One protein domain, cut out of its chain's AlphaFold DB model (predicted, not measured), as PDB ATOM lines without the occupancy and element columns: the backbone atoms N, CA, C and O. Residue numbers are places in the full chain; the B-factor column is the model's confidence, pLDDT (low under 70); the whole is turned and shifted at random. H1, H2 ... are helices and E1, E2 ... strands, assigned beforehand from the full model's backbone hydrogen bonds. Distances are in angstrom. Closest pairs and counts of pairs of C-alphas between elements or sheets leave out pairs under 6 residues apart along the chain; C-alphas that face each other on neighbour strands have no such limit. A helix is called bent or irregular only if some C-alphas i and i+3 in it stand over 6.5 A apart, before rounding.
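This is residues 22 to 86 and 94 to 168 of the 171 residues of an uncharacterized protein of Streptomyces sp. SID7958 (UniProt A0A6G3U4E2). One strongly twisted sheet of seven strands makes a wall, with four helices in a row, H2, H3, H1 and H4, over one face and the other face bare: two layers. Neighbouring helices in the row cross at steep tilts, and H2 reaches out past the sheet's edge at E3. The 140 printed residues hold four named helices and seven named strands, in the order E1 H1 E2 H2 E3 H3 E4 E5 E6 H4 E7. The antiparallel sheet runs E3 E2 E4 E5 E6 E1 E7, and the class is mixed, helices and strands. The whole is compact, with a radius of gyration of the C-alphas of 14.2 A and spans of 42 by 35 by 25 A.

Edge strand E3, residues 100 to 102, pairs with E2, residues 51 to 55, by N 100 and O 54 at 2.8 A. E2 pairs with E4, residues 122 to 127, by N 53 and O 124 at 2.9 A. E4, E5, residues 130 to 135, and E6, residues 141 to 146, form a meander of two hairpins, each strand the antiparallel neighbour of the one before, with N 132 and O 125 at 2.8 A and N 145 and O 132 at 2.9 A. E6 pairs with E1, residues 22 to 28, by N 26 and O 142 at 2.9 A, and E1 with edge strand E7, residues 165 to 168, by N 166 and O 27 at 2.8 A. H1, residues 31 to 47, is on the sheet at a height of 7.9 A and runs along the strands, at 13 degrees to E5 on the local plane. H3, residues 107 to 119, is on the same face and touches H1, the closest C-alphas being Ser 39 and Ser 114 at 4.9 A, a steep tilt of 51 degrees, opposite ways. H4, residues 148 to 160, also on that face, touches H1 at Phe 37 and Ala 158, closest C-alphas 5.0 A apart, a steep tilt of 44 degrees. H2, residues 65 to 84, touches H3 with residues 66 to 74 alone, the closest C-alphas being Ser 70 and His 112 at 4.8 A, a steep tilt of 66 degrees. E3, H3, E4 and E6, H4, E7 are split strand-helix-strand units, two strands running the same way with another strand between them, and both crossovers are right-handed. In H2 and H4 every O i to N i+4 pair is within hydrogen-bond range; in H1 11 of 13 are, in H3 7 of 9.

E1 begins at C-alpha 22 (-17.779, -56.899, -37.106) and is 18.7 A long. H2 is the longest helix, 28.7 A, ending at C-alpha 84 (-17.222, -18.630, -48.020); H1 is 24.3 A. H3, 19.4 A, is irregular: C-alphas 115 and 118 are 7.5 A apart. H4 is 18.1 A, E4 16.9 A, E6 16.1 A, E5 15.0 A, E2 13.7 A, E7 10.1 A and E3 6.3 A. E7 ends at C-alpha 168 (-9.768, -56.679, -29.794).

The two C-alphas farthest apart are Arg 86 and Ile 164, 45.0 A. Residues 87 to 93 are not printed, and C-alphas 86 and 94 are 12.6 A apart across this cut, in the link from H2 to E3. Of the links printed whole, E2 to H2 is short and the others are tight. The mean pLDDT of the printed part is 94.4, and residue 86 is under 70.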
ATOM      1  N   ILE A  22     -18.072 -56.661 -38.516       77.75
ATOM      2  CA  ILE A  22     -17.779 -56.899 -37.106       77.75
ATOM      3  C   ILE A  22     -17.145 -55.614 -36.610       77.75
ATOM      4  O   ILE A  22     -16.110 -55.199 -37.141       77.75
ATOM      5  N   MET A  23     -17.739 -55.030 -35.572       87.12
ATOM      6  CA  MET A  23     -17.123 -53.923 -34.864       87.12
ATOM      7  C   MET A  23     -15.866 -54.431 -34.153       87.12
ATOM      8  O   MET A  23     -15.914 -55.344 -33.328       87.12
ATOM      9  N   LEU A  24     -14.722 -53.848 -34.488       92.81
ATOM     10  CA  LEU A  24     -13.432 -54.190 -33.903       92.81
ATOM     11  C   LEU A  24     -12.826 -52.963 -33.239       92.81
ATOM     12  O   LEU A  24     -12.769 -51.889 -33.839       92.81
ATOM     13  N   TYR A  25     -12.312 -53.143 -32.024       94.94
ATOM     14  CA  TYR A  25     -11.461 -52.149 -31.387       94.94
ATOM     15  C   TYR A  25     -10.025 -52.349 -31.847       94.94
ATOM     16  O   TYR A  25      -9.454 -53.435 -31.730       94.94
ATOM     17  N   ILE A  26      -9.439 -51.272 -32.350       96.75
ATOM     18  CA  ILE A  26      -8.053 -51.225 -32.789       96.75
ATOM     19  C   ILE A  26      -7.265 -50.463 -31.737       96.75
ATOM     20  O   ILE A  26      -7.630 -49.345 -31.376       96.75
ATOM     21  N   GLU A  27      -6.190 -51.066 -31.251       97.69
ATOM     22  CA  GLU A  27      -5.289 -50.471 -30.270       97.69
ATOM     23  C   GLU A  27      -3.872 -50.434 -30.836       97.69
ATOM     24  O   GLU A  27      -3.355 -51.445 -31.307       97.69
ATOM     25  N   ALA A  28      -3.234 -49.272 -30.789       97.88
ATOM     26  CA  ALA A  28      -1.848 -49.094 -31.197       97.88
ATOM     27  C   ALA A  28      -0.928 -49.002 -29.973       97.88
ATOM     28  O   ALA A  28      -1.356 -48.597 -28.894       97.88
ATOM     29  N   ALA A  29       0.357 -49.331 -30.127       97.50
ATOM     30  CA  ALA A  29       1.303 -49.229 -29.011       97.50
ATOM     31  C   ALA A  29       1.575 -47.776 -28.574       97.50
ATOM     32  O   ALA A  29       1.965 -47.536 -27.433       97.50
ATOM     33  N   ASN A  30       1.400 -46.810 -29.478       96.69
ATOM     34  CA  ASN A  30       1.543 -45.378 -29.225       96.69
ATOM     35  C   ASN A  30       0.788 -44.563 -30.294       96.69
ATOM     36  O   ASN A  30       0.279 -45.102 -31.278       96.69
ATOM     37  N   SER A  31       0.729 -43.243 -30.116       95.31
ATOM     38  CA  SER A  31      -0.023 -42.353 -31.006       95.31
ATOM     39  C   SER A  31       0.547 -42.280 -32.429       95.31
ATOM     40  O   SER A  31      -0.204 -42.025 -33.362       95.31
ATOM     41  N   ARG A  32       1.848 -42.525 -32.627       96.81
ATOM     42  CA  ARG A  32       2.469 -42.546 -33.964       96.81
ATOM     43  C   ARG A  32       2.092 -43.807 -34.744       96.81
ATOM     44  O   ARG A  32       1.847 -43.745 -35.950       96.81
ATOM     45  N   ASP A  33       1.996 -44.937 -34.054       98.19
ATOM     46  CA  ASP A  33       1.469 -46.174 -34.631       98.19
ATOM     47  C   ASP A  33      -0.016 -46.017 -34.991       98.19
ATOM     48  O   ASP A  33      -0.438 -46.463 -36.058       98.19
ATOM     49  N   MET A  34      -0.796 -45.316 -34.156       98.12
ATOM     50  CA  MET A  34      -2.199 -45.007 -34.458       98.12
ATOM     51  C   MET A  34      -2.342 -44.070 -35.665       98.12
ATOM     52  O   MET A  34      -3.162 -44.327 -36.542       98.12
ATOM     53  N   GLU A  35      -1.505 -43.037 -35.773       97.75
ATOM     54  CA  GLU A  35      -1.452 -42.172 -36.959       97.75
ATOM     55  C   GLU A  35      -1.154 -42.979 -38.231       97.75
ATOM     56  O   GLU A  35      -1.805 -42.799 -39.262       97.75
ATOM     57  N   THR A  36      -0.219 -43.930 -38.150       98.38
ATOM     58  CA  THR A  36       0.121 -44.828 -39.265       98.38
ATOM     59  C   THR A  36      -1.061 -45.725 -39.644       98.38
ATOM     60  O   THR A  36      -1.372 -45.879 -40.828       98.38
ATOM     61  N   PHE A  37      -1.767 -46.275 -38.652       98.56
ATOM     62  CA  PHE A  37      -2.994 -47.037 -38.874       98.56
ATOM     63  C   PHE A  37      -4.087 -46.188 -39.536       98.56
ATOM     64  O   PHE A  37      -4.658 -46.611 -40.542       98.56
ATOM     65  N   ILE A  38      -4.349 -44.976 -39.037       98.38
ATOM     66  CA  ILE A  38      -5.378 -44.093 -39.602       98.38
ATOM     67  C   ILE A  38      -4.987 -43.623 -41.002       98.38
ATOM     68  O   ILE A  38      -5.855 -43.494 -41.860       98.38
ATOM     69  N   SER A  39      -3.697 -43.436 -41.286       98.31
ATOM     70  CA  SER A  39      -3.230 -43.151 -42.645       98.31
ATOM     71  C   SER A  39      -3.636 -44.270 -43.614       98.31
ATOM     72  O   SER A  39      -4.249 -43.996 -44.649       98.31
ATOM     73  N   ALA A  40      -3.421 -45.537 -43.243       98.19
ATOM     74  CA  ALA A  40      -3.874 -46.681 -44.037       98.19
ATOM     75  C   ALA A  40      -5.410 -46.771 -44.124       98.19
ATOM     76  O   ALA A  40      -5.954 -47.019 -45.202       98.19
ATOM     77  N   LEU A  41      -6.113 -46.524 -43.013       98.19
ATOM     78  CA  LEU A  41      -7.576 -46.535 -42.951       98.19
ATOM     79  C   LEU A  41      -8.195 -45.447 -43.835       98.19
ATOM     80  O   LEU A  41      -9.173 -45.712 -44.525       98.19
ATOM     81  N   SER A  42      -7.614 -44.244 -43.859       97.69
ATOM     82  CA  SER A  42      -8.123 -43.101 -44.625       97.69
ATOM     83  C   SER A  42      -8.255 -43.429 -46.113       97.69
ATOM     84  O   SER A  42      -9.252 -43.090 -46.751       97.69
ATOM     85  N   ARG A  43      -7.308 -44.199 -46.656       96.19
ATOM     86  CA  ARG A  43      -7.362 -44.683 -48.034       96.19
ATOM     87  C   ARG A  43      -8.549 -45.615 -48.269       96.19
ATOM     88  O   ARG A  43      -9.233 -45.488 -49.282       96.19
ATOM     89  N   GLU A  44      -8.803 -46.554 -47.361       96.62
ATOM     90  CA  GLU A  44      -9.932 -47.481 -47.493       96.62
ATOM     91  C   GLU A  44     -11.275 -46.773 -47.262       96.62
ATOM     92  O   GLU A  44     -12.213 -47.032 -48.011       96.62
ATOM     93  N   LEU A  45     -11.359 -45.813 -46.332       96.81
ATOM     94  CA  LEU A  45     -12.540 -44.958 -46.142       96.81
ATOM     95  C   LEU A  45     -12.870 -44.165 -47.413       96.81
ATOM     96  O   LEU A  45     -14.025 -44.135 -47.843       96.81
ATOM     97  N   GLN A  46     -11.859 -43.587 -48.066       96.31
ATOM     98  CA  GLN A  46     -12.032 -42.894 -49.341       96.31
ATOM     99  C   GLN A  46     -12.559 -43.837 -50.436       96.31
ATOM    100  O   GLN A  46     -13.501 -43.493 -51.153       96.31
ATOM    101  N   LEU A  47     -11.984 -45.039 -50.564       94.44
ATOM    102  CA  LEU A  47     -12.430 -46.051 -51.533       94.44
ATOM    103  C   LEU A  47     -13.852 -46.552 -51.239       94.44
ATOM    104  O   LEU A  47     -14.613 -46.819 -52.171       94.44
ATOM    105  N   PHE A  48     -14.225 -46.616 -49.960       90.81
ATOM    106  CA  PHE A  48     -15.583 -46.901 -49.494       90.81
ATOM    107  C   PHE A  48     -16.564 -45.753 -49.725       90.81
ATOM    108  O   PHE A  48     -17.764 -45.943 -49.540       90.81
ATOM    109  N   LYS A  49     -16.079 -44.584 -50.166       94.69
ATOM    110  CA  LYS A  49     -16.861 -43.348 -50.284       94.69
ATOM    111  C   LYS A  49     -17.508 -42.959 -48.953       94.69
ATOM    112  O   LYS A  49     -18.635 -42.469 -48.941       94.69
ATOM    113  N   ALA A  50     -16.803 -43.210 -47.851       96.88
ATOM    114  CA  ALA A  50     -17.250 -42.787 -46.542       96.88
ATOM    115  C   ALA A  50     -17.158 -41.260 -46.429       96.88
ATOM    116  O   ALA A  50     -16.150 -40.653 -46.803       96.88
ATOM    117  N   ASP A  51     -18.204 -40.647 -45.891       97.94
ATOM    118  CA  ASP A  51     -18.179 -39.265 -45.451       97.94
ATOM    119  C   ASP A  51     -17.514 -39.203 -44.075       97.94
ATOM    120  O   ASP A  51     -17.969 -39.841 -43.128       97.94
ATOM    121  N   VAL A  52     -16.417 -38.452 -43.975       98.19
ATOM    122  CA  VAL A  52     -15.644 -38.320 -42.736       98.19
ATOM    123  C   VAL A  52     -15.868 -36.955 -42.115       98.19
ATOM    124  O   VAL A  52     -15.770 -35.931 -42.799       98.19
ATOM    125  N   TYR A  53     -16.140 -36.949 -40.816       97.94
ATOM    126  CA  TYR A  53     -16.389 -35.755 -40.026       97.94
ATOM    127  C   TYR A  53     -15.508 -35.744 -38.785       97.94
ATOM    128  O   TYR A  53     -15.173 -36.789 -38.229       97.94
ATOM    129  N   VAL A  54     -15.118 -34.543 -38.373       97.88
ATOM    130  CA  VAL A  54     -14.319 -34.317 -37.172       97.88
ATOM    131  C   VAL A  54     -14.880 -33.155 -36.368       97.88
ATOM    132  O   VAL A  54     -15.297 -32.144 -36.939       97.88
ATOM    133  N   ASP A  55     -14.834 -33.283 -35.049       96.38
ATOM    134  CA  ASP A  55     -15.070 -32.195 -34.109       96.38
ATOM    135  C   ASP A  55     -13.709 -31.683 -33.629       96.38
ATOM    136  O   ASP A  55     -12.977 -32.376 -32.923       96.38
ATOM    137  N   LEU A  56     -13.330 -30.475 -34.053       96.12
ATOM    138  CA  LEU A  56     -11.996 -29.903 -33.846       96.12
ATOM    139  C   LEU A  56     -11.839 -29.313 -32.436       96.12
ATOM    140  O   LEU A  56     -11.565 -28.123 -32.266       96.12
ATOM    141  N   TYR A  57     -11.984 -30.175 -31.436       94.62
ATOM    142  CA  TYR A  57     -11.780 -29.888 -30.022       94.62
ATOM    143  C   TYR A  57     -10.838 -30.933 -29.428       94.62
ATOM    144  O   TYR A  57     -10.834 -32.094 -29.844       94.62
ATOM    145  N   ILE A  58     -10.039 -30.505 -28.459       93.38
ATOM    146  CA  ILE A  58      -9.083 -31.329 -27.723       93.38
ATOM    147  C   ILE A  58      -9.232 -31.001 -26.240       93.38
ATOM    148  O   ILE A  58      -9.401 -29.829 -25.894       93.38
ATOM    149  N   ASP A  59      -9.160 -32.011 -25.378       88.00
ATOM    150  CA  ASP A  59      -9.197 -31.806 -23.925       88.00
ATOM    151  C   ASP A  59      -7.839 -31.344 -23.387       88.00
ATOM    152  O   ASP A  59      -7.759 -30.533 -22.463       88.00
ATOM    153  N   GLU A  60      -6.757 -31.818 -24.009       87.62
ATOM    154  CA  GLU A  60      -5.382 -31.511 -23.631       87.62
ATOM    155  C   GLU A  60      -4.588 -30.963 -24.826       87.62
ATOM    156  O   GLU A  60      -4.820 -31.371 -25.969       87.62
ATOM    157  N   PRO A  61      -3.622 -30.053 -24.598       87.38
ATOM    158  CA  PRO A  61      -2.734 -29.582 -25.653       87.38
ATOM    159  C   PRO A  61      -1.956 -30.721 -26.326       87.38
ATOM    160  O   PRO A  61      -1.405 -31.599 -25.663       87.38
ATOM    161  N   LEU A  62      -1.838 -30.662 -27.654       90.88
ATOM    162  CA  LEU A  62      -1.052 -31.625 -28.426       90.88
ATOM    163  C   LEU A  62       0.448 -31.358 -28.235       90.88
ATOM    164  O   LEU A  62       0.939 -30.283 -28.570       90.88
ATOM    165  N   SER A  63       1.183 -32.344 -27.716       86.75
ATOM    166  CA  SER A  63       2.636 -32.239 -27.505       86.75
ATOM    167  C   SER A  63       3.468 -32.510 -28.764       86.75
ATOM    168  O   SER A  63       4.657 -32.203 -28.793       86.75
ATOM    169  N   ASP A  64       2.874 -33.142 -29.777       91.31
ATOM    170  CA  ASP A  64       3.511 -33.436 -31.061       91.31
ATOM    171  C   ASP A  64       3.321 -32.257 -32.025       91.31
ATOM    172  O   ASP A  64       2.188 -31.874 -32.323       91.31
ATOM    173  N   GLU A  65       4.426 -31.687 -32.511       93.62
ATOM    174  CA  GLU A  65       4.414 -30.504 -33.383       93.62
ATOM    175  C   GLU A  65       3.640 -30.763 -34.686       93.62
ATOM    176  O   GLU A  65       2.823 -29.940 -35.096       93.62
ATOM    177  N   GLY A  66       3.798 -31.945 -35.293       95.44
ATOM    178  CA  GLY A  66       3.089 -32.304 -36.523       95.44
ATOM    179  C   GLY A  66       1.573 -32.426 -36.332       95.44
ATOM    180  O   GLY A  66       0.796 -32.070 -37.232       95.44
ATOM    181  N   ALA A  67       1.138 -32.909 -35.167       95.44
ATOM    182  CA  ALA A  67      -0.265 -32.978 -34.781       95.44
ATOM    183  C   ALA A  67      -0.852 -31.585 -34.494       95.44
ATOM    184  O   ALA A  67      -1.922 -31.277 -35.023       95.44
ATOM    185  N   ASP A  68      -0.156 -30.724 -33.738       97.00
ATOM    186  CA  ASP A  68      -0.583 -29.335 -33.482       97.00
ATOM    187  C   ASP A  68      -0.697 -28.527 -34.785       97.00
ATOM    188  O   ASP A  68      -1.721 -27.883 -35.037       97.00
ATOM    189  N   GLU A  69       0.293 -28.628 -35.675       97.81
ATOM    190  CA  GLU A  69       0.246 -27.993 -36.996       97.81
ATOM    191  C   GLU A  69      -0.969 -28.449 -37.810       97.81
ATOM    192  O   GLU A  69      -1.671 -27.627 -38.406       97.81
ATOM    193  N   SER A  70      -1.248 -29.755 -37.808       98.06
ATOM    194  CA  SER A  70      -2.374 -30.335 -38.548       98.06
ATOM    195  C   SER A  70      -3.720 -29.924 -37.966       98.06
ATOM    196  O   SER A  70      -4.650 -29.612 -38.711       98.06
ATOM    197  N   PHE A  71      -3.816 -29.851 -36.641       97.69
ATOM    198  CA  PHE A  71      -5.005 -29.378 -35.947       97.69
ATOM    199  C   PHE A  71      -5.297 -27.914 -36.301       97.69
ATOM    200  O   PHE A  71      -6.398 -27.575 -36.746       97.69
ATOM    201  N   ARG A  72      -4.281 -27.044 -36.234       97.56
ATOM    202  CA  ARG A  72      -4.395 -25.631 -36.635       97.56
ATOM    203  C   ARG A  72      -4.724 -25.467 -38.119       97.56
ATOM    204  O   ARG A  72      -5.490 -24.569 -38.478       97.56
ATOM    205  N   ALA A  73      -4.156 -26.305 -38.985       98.00
ATOM    206  CA  ALA A  73      -4.460 -26.303 -40.412       98.00
ATOM    207  C   ALA A  73      -5.934 -26.649 -40.668       98.00
ATOM    208  O   ALA A  73      -6.612 -25.918 -41.391       98.00
ATOM    209  N   MET A  74      -6.463 -27.682 -40.008       97.50
ATOM    210  CA  MET A  74      -7.870 -28.068 -40.128       97.50
ATOM    211  C   MET A  74      -8.823 -27.002 -39.576       97.50
ATOM    212  O   MET A  74      -9.811 -26.685 -40.238       97.50
ATOM    213  N   ILE A  75      -8.493 -26.351 -38.453       97.12
ATOM    214  CA  ILE A  75      -9.249 -25.187 -37.949       97.12
ATOM    215  C   ILE A  75      -9.289 -24.070 -38.999       97.12
ATOM    216  O   ILE A  75     -10.336 -23.465 -39.257       97.12
ATOM    217  N   ARG A  76      -8.153 -23.782 -39.644       96.69
ATOM    218  CA  ARG A  76      -8.079 -22.760 -40.695       96.69
ATOM    219  C   ARG A  76      -8.953 -23.128 -41.895       96.69
ATOM    220  O   ARG A  76      -9.692 -22.272 -42.375       96.69
ATOM    221  N   ILE A  77      -8.905 -24.381 -42.345       94.56
ATOM    222  CA  ILE A  77      -9.740 -24.889 -43.445       94.56
ATOM    223  C   ILE A  77     -11.226 -24.748 -43.091       94.56
ATOM    224  O   ILE A  77     -11.996 -24.178 -43.869       94.56
ATOM    225  N   ALA A  78     -11.623 -25.198 -41.900       93.88
ATOM    226  CA  ALA A  78     -13.007 -25.166 -41.439       93.88
ATOM    227  C   ALA A  78     -13.556 -23.730 -41.356       93.88
ATOM    228  O   ALA A  78     -14.594 -23.409 -41.940       93.88
ATOM    229  N   THR A  79     -12.803 -22.823 -40.730       92.44
ATOM    230  CA  THR A  79     -13.187 -21.409 -40.585       92.44
ATOM    231  C   THR A  79     -13.185 -20.637 -41.910       92.44
ATOM    232  O   THR A  79     -13.991 -19.725 -42.097       92.44
ATOM    233  N   GLN A  80     -12.312 -20.975 -42.865       91.12
ATOM    234  CA  GLN A  80     -12.340 -20.380 -44.208       91.12
ATOM    235  C   GLN A  80     -13.550 -20.859 -45.021       91.12
ATOM    236  O   GLN A  80     -14.208 -20.056 -45.692       91.12
ATOM    237  N   LYS A  81     -13.888 -22.149 -44.932       86.62
ATOM    238  CA  LYS A  81     -15.067 -22.726 -45.590       86.62
ATOM    239  C   LYS A  81     -16.361 -22.105 -45.059       86.62
ATOM    240  O   LYS A  81     -17.206 -21.691 -45.847       86.62
ATOM    241  N   GLU A  82     -16.469 -21.929 -43.745       84.31
ATOM    242  CA  GLU A  82     -17.613 -21.272 -43.100       84.31
ATOM    243  C   GLU A  82     -17.851 -19.842 -43.626       84.31
ATOM    244  O   GLU A  82     -18.988 -19.462 -43.918       84.31
ATOM    245  N   LYS A  83     -16.773 -19.060 -43.802       80.69
ATOM    246  CA  LYS A  83     -16.828 -17.680 -44.323       80.69
ATOM    247  C   LYS A  83     -17.271 -17.601 -45.783       80.69
ATOM    248  O   LYS A  83     -17.879 -16.610 -46.194       80.69
ATOM    249  N   THR A  84     -16.919 -18.604 -46.582       79.25
ATOM    250  CA  THR A  84     -17.222 -18.630 -48.020       79.25
ATOM    251  C   THR A  84     -18.606 -19.202 -48.315       79.25
ATOM    252  O   THR A  84     -19.210 -18.821 -49.323       79.25
ATOM    253  N   ASP A  85     -19.162 -20.022 -47.419       76.81
ATOM    254  CA  ASP A  85     -20.514 -20.546 -47.567       76.81
ATOM    255  C   ASP A  85     -21.564 -19.415 -47.483       76.81
ATOM    256  O   ASP A  85     -21.582 -18.565 -46.589       76.81
ATOM    257  N   ARG A  86     -22.444 -19.348 -48.485       62.75
ATOM    258  CA  ARG A  86     -23.548 -18.377 -48.517       62.75
ATOM    259  C   ARG A  86     -24.697 -18.802 -47.603       62.75
ATOM    260  O   ARG A  86     -25.446 -17.932 -47.165       62.75
ATOM    261  N   ARG A  94     -23.691 -21.793 -37.406       76.62
ATOM    262  CA  ARG A  94     -23.308 -23.087 -36.804       76.62
ATOM    263  C   ARG A  94     -21.828 -23.020 -36.422       76.62
ATOM    264  O   ARG A  94     -21.058 -22.421 -37.168       76.62
ATOM    265  N   ASP A  95     -21.452 -23.599 -35.281       88.75
ATOM    266  CA  ASP A  95     -20.047 -23.640 -34.855       88.75
ATOM    267  C   ASP A  95     -19.181 -24.229 -35.989       88.75
ATOM    268  O   ASP A  95     -19.441 -25.362 -36.408       88.75
ATOM    269  N   PRO A  96     -18.202 -23.476 -36.531       90.69
ATOM    270  CA  PRO A  96     -17.391 -23.932 -37.653       90.69
ATOM    271  C   PRO A  96     -16.469 -25.101 -37.309       90.69
ATOM    272  O   PRO A  96     -15.887 -25.666 -38.230       90.69
ATOM    273  N   LEU A  97     -16.291 -25.433 -36.028       94.69
ATOM    274  CA  LEU A  97     -15.380 -26.479 -35.565       94.69
ATOM    275  C   LEU A  97     -16.084 -27.814 -35.285       94.69
ATOM    276  O   LEU A  97     -15.403 -28.817 -35.092       94.69
ATOM    277  N   MET A  98     -17.418 -27.843 -35.316       93.69
ATOM    278  CA  MET A  98     -18.229 -29.035 -35.055       93.69
ATOM    279  C   MET A  98     -18.771 -29.643 -36.358       93.69
ATOM    280  O   MET A  98     -19.422 -28.962 -37.158       93.69
ATOM    281  N   GLY A  99     -18.558 -30.942 -36.556       93.19
ATOM    282  CA  GLY A  99     -18.995 -31.699 -37.726       93.19
ATOM    283  C   GLY A  99     -18.269 -31.275 -39.001       93.19
ATOM    284  O   GLY A  99     -18.880 -31.154 -40.070       93.19
ATOM    285  N   VAL A 100     -16.970 -30.990 -38.905       95.69
ATOM    286  CA  VAL A 100     -16.158 -30.550 -40.040       95.69
ATOM    287  C   VAL A 100     -15.955 -31.719 -40.992       95.69
ATOM    288  O   VAL A 100     -15.245 -32.672 -40.688       95.69
ATOM    289  N   LYS A 101     -16.558 -31.630 -42.181       95.94
ATOM    290  CA  LYS A 101     -16.361 -32.633 -43.232       95.94
ATOM    291  C   LYS A 101     -14.932 -32.585 -43.776       95.94
ATOM    292  O   LYS A 101     -14.530 -31.549 -44.316       95.94
ATOM    293  N   VAL A 102     -14.236 -33.714 -43.707       97.50
ATOM    294  CA  VAL A 102     -12.886 -33.932 -44.237       97.50
ATOM    295  C   VAL A 102     -12.969 -34.478 -45.662       97.50
ATOM    296  O   VAL A 102     -13.703 -35.428 -45.933       97.50
ATOM    297  N   ASP A 103     -12.210 -33.891 -46.586       96.62
ATOM    298  CA  ASP A 103     -12.057 -34.415 -47.946       96.62
ATOM    299  C   ASP A 103     -10.833 -35.336 -48.028       96.62
ATOM    300  O   ASP A 103      -9.714 -34.883 -48.264       96.62
ATOM    301  N   LEU A 104     -11.049 -36.643 -47.857       96.75
ATOM    302  CA  LEU A 104      -9.981 -37.647 -47.955       96.75
ATOM    303  C   LEU A 104      -9.383 -37.781 -49.368       96.75
ATOM    304  O   LEU A 104      -8.357 -38.434 -49.533       96.75
ATOM    305  N   GLY A 105      -9.996 -37.178 -50.395       95.25
ATOM    306  CA  GLY A 105      -9.407 -37.089 -51.730       95.25
ATOM    307  C   GLY A 105      -8.349 -36.006 -51.880       95.25
ATOM    308  O   GLY A 105      -7.573 -36.049 -52.834       95.25
ATOM    309  N   GLN A 106      -8.279 -35.066 -50.937       94.38
ATOM    310  CA  GLN A 106      -7.210 -34.080 -50.864       94.38
ATOM    311  C   GLN A 106      -6.095 -34.618 -49.973       94.38
ATOM    312  O   GLN A 106      -6.302 -34.835 -48.779       94.38
ATOM    313  N   SER A 107      -4.901 -34.799 -50.550       92.38
ATOM    314  CA  SER A 107      -3.737 -35.377 -49.860       92.38
ATOM    315  C   SER A 107      -3.472 -34.721 -48.508       92.38
ATOM    316  O   SER A 107      -3.261 -35.413 -47.517       92.38
ATOM    317  N   ASP A 108      -3.544 -33.394 -48.454       96.00
ATOM    318  CA  ASP A 108      -3.191 -32.632 -47.259       96.00
ATOM    319  C   ASP A 108      -4.223 -32.845 -46.145       96.00
ATOM    320  O   ASP A 108      -3.860 -33.065 -44.993       96.00
ATOM    321  N   GLN A 109      -5.517 -32.875 -46.485       97.44
ATOM    322  CA  GLN A 109      -6.571 -33.161 -45.508       97.44
ATOM    323  C   GLN A 109      -6.524 -34.608 -45.019       97.44
ATOM    324  O   GLN A 109      -6.746 -34.840 -43.833       97.44
ATOM    325  N   ALA A 110      -6.193 -35.569 -45.886       97.50
ATOM    326  CA  ALA A 110      -5.995 -36.958 -45.476       97.50
ATOM    327  C   ALA A 110      -4.823 -37.097 -44.483       97.50
ATOM    328  O   ALA A 110      -4.953 -37.790 -43.474       97.50
ATOM    329  N   VAL A 111      -3.714 -36.384 -44.719       97.88
ATOM    330  CA  VAL A 111      -2.565 -36.333 -43.796       97.88
ATOM    331  C   VAL A 111      -2.939 -35.666 -42.472       97.88
ATOM    332  O   VAL A 111      -2.589 -36.168 -41.402       97.88
ATOM    333  N   HIS A 112      -3.663 -34.546 -42.509       98.19
ATOM    334  CA  HIS A 112      -4.112 -33.899 -41.279       98.19
ATOM    335  C   HIS A 112      -5.057 -34.798 -40.488       98.19
ATOM    336  O   HIS A 112      -4.885 -34.945 -39.281       98.19
ATOM    337  N   PHE A 113      -6.002 -35.450 -41.166       98.25
ATOM    338  CA  PHE A 113      -6.914 -36.409 -40.558       98.25
ATOM    339  C   PHE A 113      -6.164 -37.550 -39.873       98.25
ATOM    340  O   PHE A 113      -6.432 -37.813 -38.703       98.25
ATOM    341  N   SER A 114      -5.181 -38.174 -40.533       98.06
ATOM    342  CA  SER A 114      -4.421 -39.263 -39.907       98.06
ATOM    343  C   SER A 114      -3.681 -38.830 -38.650       98.06
ATOM    344  O   SER A 114      -3.589 -39.606 -37.705       98.06
ATOM    345  N   ARG A 115      -3.209 -37.582 -38.618       97.56
ATOM    346  CA  ARG A 115      -2.518 -37.004 -37.463       97.56
ATOM    347  C   ARG A 115      -3.446 -36.639 -36.316       97.56
ATOM    348  O   ARG A 115      -3.008 -36.675 -35.175       97.56
ATOM    349  N   ILE A 116      -4.684 -36.225 -36.568       97.06
ATOM    350  CA  ILE A 116      -5.506 -35.635 -35.496       97.06
ATOM    351  C   ILE A 116      -6.718 -36.466 -35.112       97.06
ATOM    352  O   ILE A 116      -7.190 -36.296 -33.997       97.06
ATOM    353  N   ALA A 117      -7.217 -37.356 -35.972       97.25
ATOM    354  CA  ALA A 117      -8.502 -38.020 -35.748       97.25
ATOM    355  C   ALA A 117      -8.554 -38.756 -34.405       97.25
ATOM    356  O   ALA A 117      -9.491 -38.576 -33.652       97.25
ATOM    357  N   HIS A 118      -7.508 -39.495 -34.044       95.88
ATOM    358  CA  HIS A 118      -7.418 -40.182 -32.750       95.88
ATOM    359  C   HIS A 118      -7.120 -39.264 -31.553       95.88
ATOM    360  O   HIS A 118      -7.071 -39.744 -30.433       95.88
ATOM    361  N   ARG A 119      -6.852 -37.975 -31.755       94.94
ATOM    362  CA  ARG A 119      -6.410 -37.036 -30.704       94.94
ATOM    363  C   ARG A 119      -7.450 -35.957 -30.383       94.94
ATOM    364  O   ARG A 119      -7.205 -35.134 -29.510       94.94
ATOM    365  N   ILE A 120      -8.565 -35.939 -31.106       94.44
ATOM    366  CA  ILE A 120      -9.675 -35.000 -30.922       94.44
ATOM    367  C   ILE A 120     -10.859 -35.698 -30.256       94.44
ATOM    368  O   ILE A 120     -10.939 -36.925 -30.270       94.44
ATOM    369  N   ILE A 121     -11.785 -34.909 -29.705       90.50
ATOM    370  CA  ILE A 121     -12.952 -35.420 -28.969       90.50
ATOM    371  C   ILE A 121     -13.764 -36.405 -29.822       90.50
ATOM    372  O   ILE A 121     -14.211 -37.435 -29.322       90.50
ATOM    373  N   ASN A 122     -13.942 -36.109 -31.112       94.81
ATOM    374  CA  ASN A 122     -14.721 -36.965 -31.993       94.81
ATOM    375  C   ASN A 122     -14.227 -36.918 -33.444       94.81
ATOM    376  O   ASN A 122     -14.074 -35.847 -34.040       94.81
ATOM    377  N   ALA A 123     -14.017 -38.095 -34.025       97.75
ATOM    378  CA  ALA A 123     -13.869 -38.289 -35.458       97.75
ATOM    379  C   ALA A 123     -14.676 -39.512 -35.885       97.75
ATOM    380  O   ALA A 123     -14.592 -40.570 -35.265       97.75
ATOM    381  N   GLU A 124     -15.412 -39.378 -36.979       98.12
ATOM    382  CA  GLU A 124     -16.351 -40.390 -37.441       98.12
ATOM    383  C   GLU A 124     -16.308 -40.547 -38.960       98.12
ATOM    384  O   GLU A 124     -16.084 -39.590 -39.704       98.12
ATOM    385  N   GLY A 125     -16.514 -41.775 -39.430       97.69
ATOM    386  CA  GLY A 125     -16.648 -42.101 -40.846       97.69
ATOM    387  C   GLY A 125     -17.965 -42.815 -41.103       97.69
ATOM    388  O   GLY A 125     -18.274 -43.788 -40.420       97.69
ATOM    389  N   TRP A 126     -18.719 -42.362 -42.102       97.62
ATOM    390  CA  TRP A 126     -20.074 -42.826 -42.402       97.62
ATOM    391  C   TRP A 126     -20.210 -43.290 -43.849       97.62
ATOM    392  O   TRP A 126     -19.864 -42.565 -44.775       97.62
ATOM    393  N   CYS A 127     -20.761 -44.480 -44.067       94.56
ATOM    394  CA  CYS A 127     -21.120 -44.988 -45.388       94.56
ATOM    395  C   CYS A 127     -22.649 -45.071 -45.504       94.56
ATOM    396  O   CYS A 127     -23.262 -46.074 -45.131       94.56
ATOM    397  N   GLY A 128     -23.274 -44.014 -46.028       92.75
ATOM    398  CA  GLY A 128     -24.729 -43.851 -45.946       92.75
ATOM    399  C   GLY A 128     -25.149 -43.631 -44.492       92.75
ATOM    400  O   GLY A 128     -24.546 -42.815 -43.804       92.75
ATOM    401  N   ASP A 129     -26.124 -44.399 -44.010       92.56
ATOM    402  CA  ASP A 129     -26.644 -44.284 -42.637       92.56
ATOM    403  C   ASP A 129     -25.885 -45.164 -41.621       92.56
ATOM    404  O   ASP A 129     -26.343 -45.366 -40.498       92.56
ATOM    405  N   HIS A 130     -24.746 -45.739 -42.017       93.81
ATOM    406  CA  HIS A 130     -23.967 -46.657 -41.193       93.81
ATOM    407  C   HIS A 130     -22.580 -46.086 -40.889       93.81
ATOM    408  O   HIS A 130     -21.802 -45.811 -41.806       93.81
ATOM    409  N   GLN A 131     -22.270 -45.923 -39.603       95.50
ATOM    410  CA  GLN A 131     -20.955 -45.492 -39.147       95.50
ATOM    411  C   GLN A 131     -19.973 -46.665 -39.206       95.50
ATOM    412  O   GLN A 131     -20.216 -47.717 -38.628       95.50
ATOM    413  N   VAL A 132     -18.863 -46.464 -39.907       96.62
ATOM    414  CA  VAL A 132     -17.838 -47.485 -40.176       96.62
ATOM    415  C   VAL A 132     -16.526 -47.225 -39.436       96.62
ATOM    416  O   VAL A 132     -15.626 -48.064 -39.432       96.62
ATOM    417  N   PHE A 133     -16.396 -46.048 -38.828       97.69
ATOM    418  CA  PHE A 133     -15.240 -45.629 -38.046       97.69
ATOM    419  C   PHE A 133     -15.684 -44.649 -36.964       97.69
ATOM    420  O   PHE A 133     -16.489 -43.749 -37.231       97.69
ATOM    421  N   GLY A 134     -15.097 -44.780 -35.780       97.19
ATOM    422  CA  GLY A 134     -15.238 -43.794 -34.725       97.19
ATOM    423  C   GLY A 134     -14.055 -43.791 -33.771       97.19
ATOM    424  O   GLY A 134     -13.351 -44.790 -33.581       97.19
ATOM    425  N   THR A 135     -13.836 -42.639 -33.156       95.25
ATOM    426  CA  THR A 135     -12.888 -42.488 -32.058       95.25
ATOM    427  C   THR A 135     -13.492 -42.973 -30.749       95.25
ATOM    428  O   THR A 135     -14.705 -43.103 -30.589       95.25
ATOM    429  N   VAL A 136     -12.614 -43.255 -29.798       92.31
ATOM    430  CA  VAL A 136     -12.949 -43.344 -28.375       92.31
ATOM    431  C   VAL A 136     -12.085 -42.325 -27.637       92.31
ATOM    432  O   VAL A 136     -11.168 -41.770 -28.239       92.31
ATOM    433  N   GLU A 137     -12.336 -42.098 -26.350       87.56
ATOM    434  CA  GLU A 137     -11.540 -41.206 -25.487       87.56
ATOM    435  C   GLU A 137     -10.123 -41.777 -25.231       87.56
ATOM    436  O   GLU A 137      -9.759 -42.178 -24.127       87.56
ATOM    437  N   SER A 138      -9.322 -41.921 -26.289       90.50
ATOM    438  CA  SER A 138      -7.975 -42.482 -26.259       90.50
ATOM    439  C   SER A 138      -7.189 -42.116 -27.516       90.50
ATOM    440  O   SER A 138      -7.596 -42.419 -28.633       90.50
ATOM    441  N   SER A 139      -5.971 -41.608 -27.324       92.81
ATOM    442  CA  SER A 139      -5.044 -41.296 -28.420       92.81
ATOM    443  C   SER A 139      -4.426 -42.510 -29.113       92.81
ATOM    444  O   SER A 139      -3.650 -42.353 -30.060       92.81
ATOM    445  N   VAL A 140      -4.734 -43.715 -28.640       96.19
ATOM    446  CA  VAL A 140      -4.164 -44.974 -29.134       96.19
ATOM    447  C   VAL A 140      -5.226 -46.030 -29.406       96.19
ATOM    448  O   VAL A 140      -4.873 -47.167 -29.716       96.19
ATOM    449  N   ARG A 141      -6.515 -45.681 -29.320       96.31
ATOM    450  CA  ARG A 141      -7.614 -46.597 -29.635       96.31
ATOM    451  C   ARG A 141      -8.655 -45.946 -30.527       96.31
ATOM    452  O   ARG A 141      -8.987 -44.779 -30.369       96.31
ATOM    453  N   VAL A 142      -9.204 -46.748 -31.426       97.19
ATOM    454  CA  VAL A 142     -10.364 -46.417 -32.261       97.19
ATOM    455  C   VAL A 142     -11.217 -47.668 -32.424       97.19
ATOM    456  O   VAL A 142     -10.788 -48.770 -32.067       97.19
ATOM    457  N   TRP A 143     -12.411 -47.525 -32.983       96.75
ATOM    458  CA  TRP A 143     -13.186 -48.663 -33.453       96.75
ATOM    459  C   TRP A 143     -13.472 -48.540 -34.949       96.75
ATOM    460  O   TRP A 143     -13.536 -47.444 -35.512       96.75
ATOM    461  N   VAL A 144     -13.605 -49.691 -35.599       96.38
ATOM    462  CA  VAL A 144     -13.950 -49.809 -37.018       96.38
ATOM    463  C   VAL A 144     -15.055 -50.842 -37.182       96.38
ATOM    464  O   VAL A 144     -15.010 -51.893 -36.550       96.38
ATOM    465  N   ASP A 145     -16.023 -50.553 -38.042       94.94
ATOM    466  CA  ASP A 145     -17.074 -51.487 -38.446       94.94
ATOM    467  C   ASP A 145     -17.100 -51.556 -39.975       94.94
ATOM    468  O   ASP A 145     -17.758 -50.789 -40.676       94.94
ATOM    469  N   MET A 146     -16.247 -52.422 -40.516       92.50
ATOM    470  CA  MET A 146     -16.044 -52.598 -41.952       92.50
ATOM    471  C   MET A 146     -15.955 -54.093 -42.278       92.50
ATOM    472  O   MET A 146     -15.664 -54.903 -41.394       92.50
ATOM    473  N   PRO A 147     -16.150 -54.501 -43.547       92.00
ATOM    474  CA  PRO A 147     -15.943 -55.890 -43.942       92.00
ATOM    475  C   PRO A 147     -14.549 -56.387 -43.541       92.00
ATOM    476  O   PRO A 147     -13.553 -55.680 -43.720       92.00
ATOM    477  N   THR A 148     -14.463 -57.619 -43.038       89.62
ATOM    478  CA  THR A 148     -13.227 -58.183 -42.473       89.62
ATOM    479  C   THR A 148     -12.037 -58.092 -43.429       89.62
ATOM    480  O   THR A 148     -10.928 -57.763 -43.010       89.62
ATOM    481  N   GLU A 149     -12.251 -58.318 -44.725       91.44
ATOM    482  CA  GLU A 149     -11.190 -58.221 -45.733       91.44
ATOM    483  C   GLU A 149     -10.641 -56.800 -45.916       91.44
ATOM    484  O   GLU A 149      -9.480 -56.627 -46.282       91.44
ATOM    485  N   VAL A 150     -11.442 -55.767 -45.644       93.56
ATOM    486  CA  VAL A 150     -10.986 -54.369 -45.643       93.56
ATOM    487  C   VAL A 150     -10.094 -54.124 -44.437       93.56
ATOM    488  O   VAL A 150      -8.971 -53.651 -44.592       93.56
ATOM    489  N   ILE A 151     -10.553 -54.525 -43.250       93.56
ATOM    490  CA  ILE A 151      -9.803 -54.352 -42.002       93.56
ATOM    491  C   ILE A 151      -8.455 -55.078 -42.095       93.56
ATOM    492  O   ILE A 151      -7.422 -54.498 -41.767       93.56
ATOM    493  N   LYS A 152      -8.424 -56.301 -42.641       94.19
ATOM    494  CA  LYS A 152      -7.175 -57.033 -42.904       94.19
ATOM    495  C   LYS A 152      -6.210 -56.252 -43.798       94.19
ATOM    496  O   LYS A 152      -5.021 -56.217 -43.492       94.19
ATOM    497  N   ARG A 153      -6.682 -55.611 -44.876       95.94
ATOM    498  CA  ARG A 153      -5.821 -54.781 -45.743       95.94
ATOM    499  C   ARG A 153      -5.253 -53.575 -45.005       95.94
ATOM    500  O   ARG A 153      -4.062 -53.307 -45.148       95.94
ATOM    501  N   VAL A 154      -6.071 -52.890 -44.201       97.38
ATOM    502  CA  VAL A 154      -5.617 -51.758 -43.377       97.38
ATOM    503  C   VAL A 154      -4.530 -52.212 -42.403       97.38
ATOM    504  O   VAL A 154      -3.461 -51.608 -42.358       97.38
ATOM    505  N   LEU A 155      -4.768 -53.305 -41.674       97.50
ATOM    506  CA  LEU A 155      -3.814 -53.858 -40.709       97.50
ATOM    507  C   LEU A 155      -2.501 -54.266 -41.380       97.50
ATOM    508  O   LEU A 155      -1.433 -53.882 -40.916       97.50
ATOM    509  N   LEU A 156      -2.572 -54.986 -42.504       97.81
ATOM    510  CA  LEU A 156      -1.388 -55.380 -43.269       97.81
ATOM    511  C   LEU A 156      -0.582 -54.162 -43.734       97.81
ATOM    512  O   LEU A 156       0.639 -54.165 -43.608       97.81
ATOM    513  N   ALA A 157      -1.246 -53.120 -44.240       98.12
ATOM    514  CA  ALA A 157      -0.580 -51.897 -44.675       98.12
ATOM    515  C   ALA A 157       0.077 -51.143 -43.505       98.12
ATOM    516  O   ALA A 157       1.230 -50.732 -43.618       98.12
ATOM    517  N   ALA A 158      -0.621 -51.009 -42.374       98.00
ATOM    518  CA  ALA A 158      -0.100 -50.338 -41.186       98.00
ATOM    519  C   ALA A 158       1.109 -51.082 -40.593       98.00
ATOM    520  O   ALA A 158       2.146 -50.474 -40.332       98.00
ATOM    521  N   THR A 159       1.021 -52.406 -40.446       97.81
ATOM    522  CA  THR A 159       2.126 -53.229 -39.935       97.81
ATOM    523  C   THR A 159       3.308 -53.269 -40.902       97.81
ATOM    524  O   THR A 159       4.452 -53.203 -40.459       97.81
ATOM    525  N   ALA A 160       3.071 -53.301 -42.219       97.94
ATOM    526  CA  ALA A 160       4.145 -53.189 -43.210       97.94
ATOM    527  C   ALA A 160       4.868 -51.829 -43.149       97.94
ATOM    528  O   ALA A 160       6.059 -51.758 -43.446       97.94
ATOM    529  N   ALA A 161       4.174 -50.769 -42.728       97.69
ATOM    530  CA  ALA A 161       4.756 -49.456 -42.449       97.69
ATOM    531  C   ALA A 161       5.422 -49.354 -41.058       97.69
ATOM    532  O   ALA A 161       5.945 -48.298 -40.707       97.69
ATOM    533  N   GLY A 162       5.436 -50.443 -40.282       97.81
ATOM    534  CA  GLY A 162       6.109 -50.539 -38.986       97.81
ATOM    535  C   GLY A 162       5.218 -50.305 -37.765       97.81
ATOM    536  O   GLY A 162       5.733 -50.353 -36.650       97.81
ATOM    537  N   ALA A 163       3.911 -50.085 -37.937       97.81
ATOM    538  CA  ALA A 163       3.005 -49.856 -36.813       97.81
ATOM    539  C   ALA A 163       2.752 -51.137 -36.002       97.81
ATOM    540  O   ALA A 163       2.479 -52.207 -36.559       97.81
ATOM    541  N   ILE A 164       2.763 -51.012 -34.674       98.06
ATOM    542  CA  ILE A 164       2.413 -52.097 -33.751       98.06
ATOM    543  C   ILE A 164       0.933 -51.970 -33.374       98.06
ATOM    544  O   ILE A 164       0.563 -51.107 -32.577       98.06
ATOM    545  N   ILE A 165       0.095 -52.846 -33.941       97.44
ATOM    546  CA  ILE A 165      -1.369 -52.815 -33.802       97.44
ATOM    547  C   ILE A 165      -1.892 -54.114 -33.175       97.44
ATOM    548  O   ILE A 165      -1.475 -55.212 -33.542       97.44
ATOM    549  N   ARG A 166      -2.841 -53.982 -32.247       95.19
ATOM    550  CA  ARG A 166      -3.633 -55.061 -31.649       95.19
ATOM    551  C   ARG A 166      -5.097 -54.893 -32.036       95.19
ATOM    552  O   ARG A 166      -5.594 -53.775 -32.163       95.19
ATOM    553  N   VAL A 167      -5.781 -56.017 -32.205       93.12
ATOM    554  CA  VAL A 167      -7.205 -56.070 -32.539       93.12
ATOM    555  C   VAL A 167      -7.923 -56.782 -31.409       93.12
ATOM    556  O   VAL A 167      -7.588 -57.925 -31.099       93.12
ATOM    557  N   ASN A 168      -8.912 -56.117 -30.826       87.06
ATOM    558  CA  ASN A 168      -9.768 -56.679 -29.794       87.06
ATOM    559  C   ASN A 168     -11.196 -56.799 -30.355       87.06
ATOM    560  O   ASN A 168     -11.704 -55.820 -30.916       87.06
TER     561      ASN A 168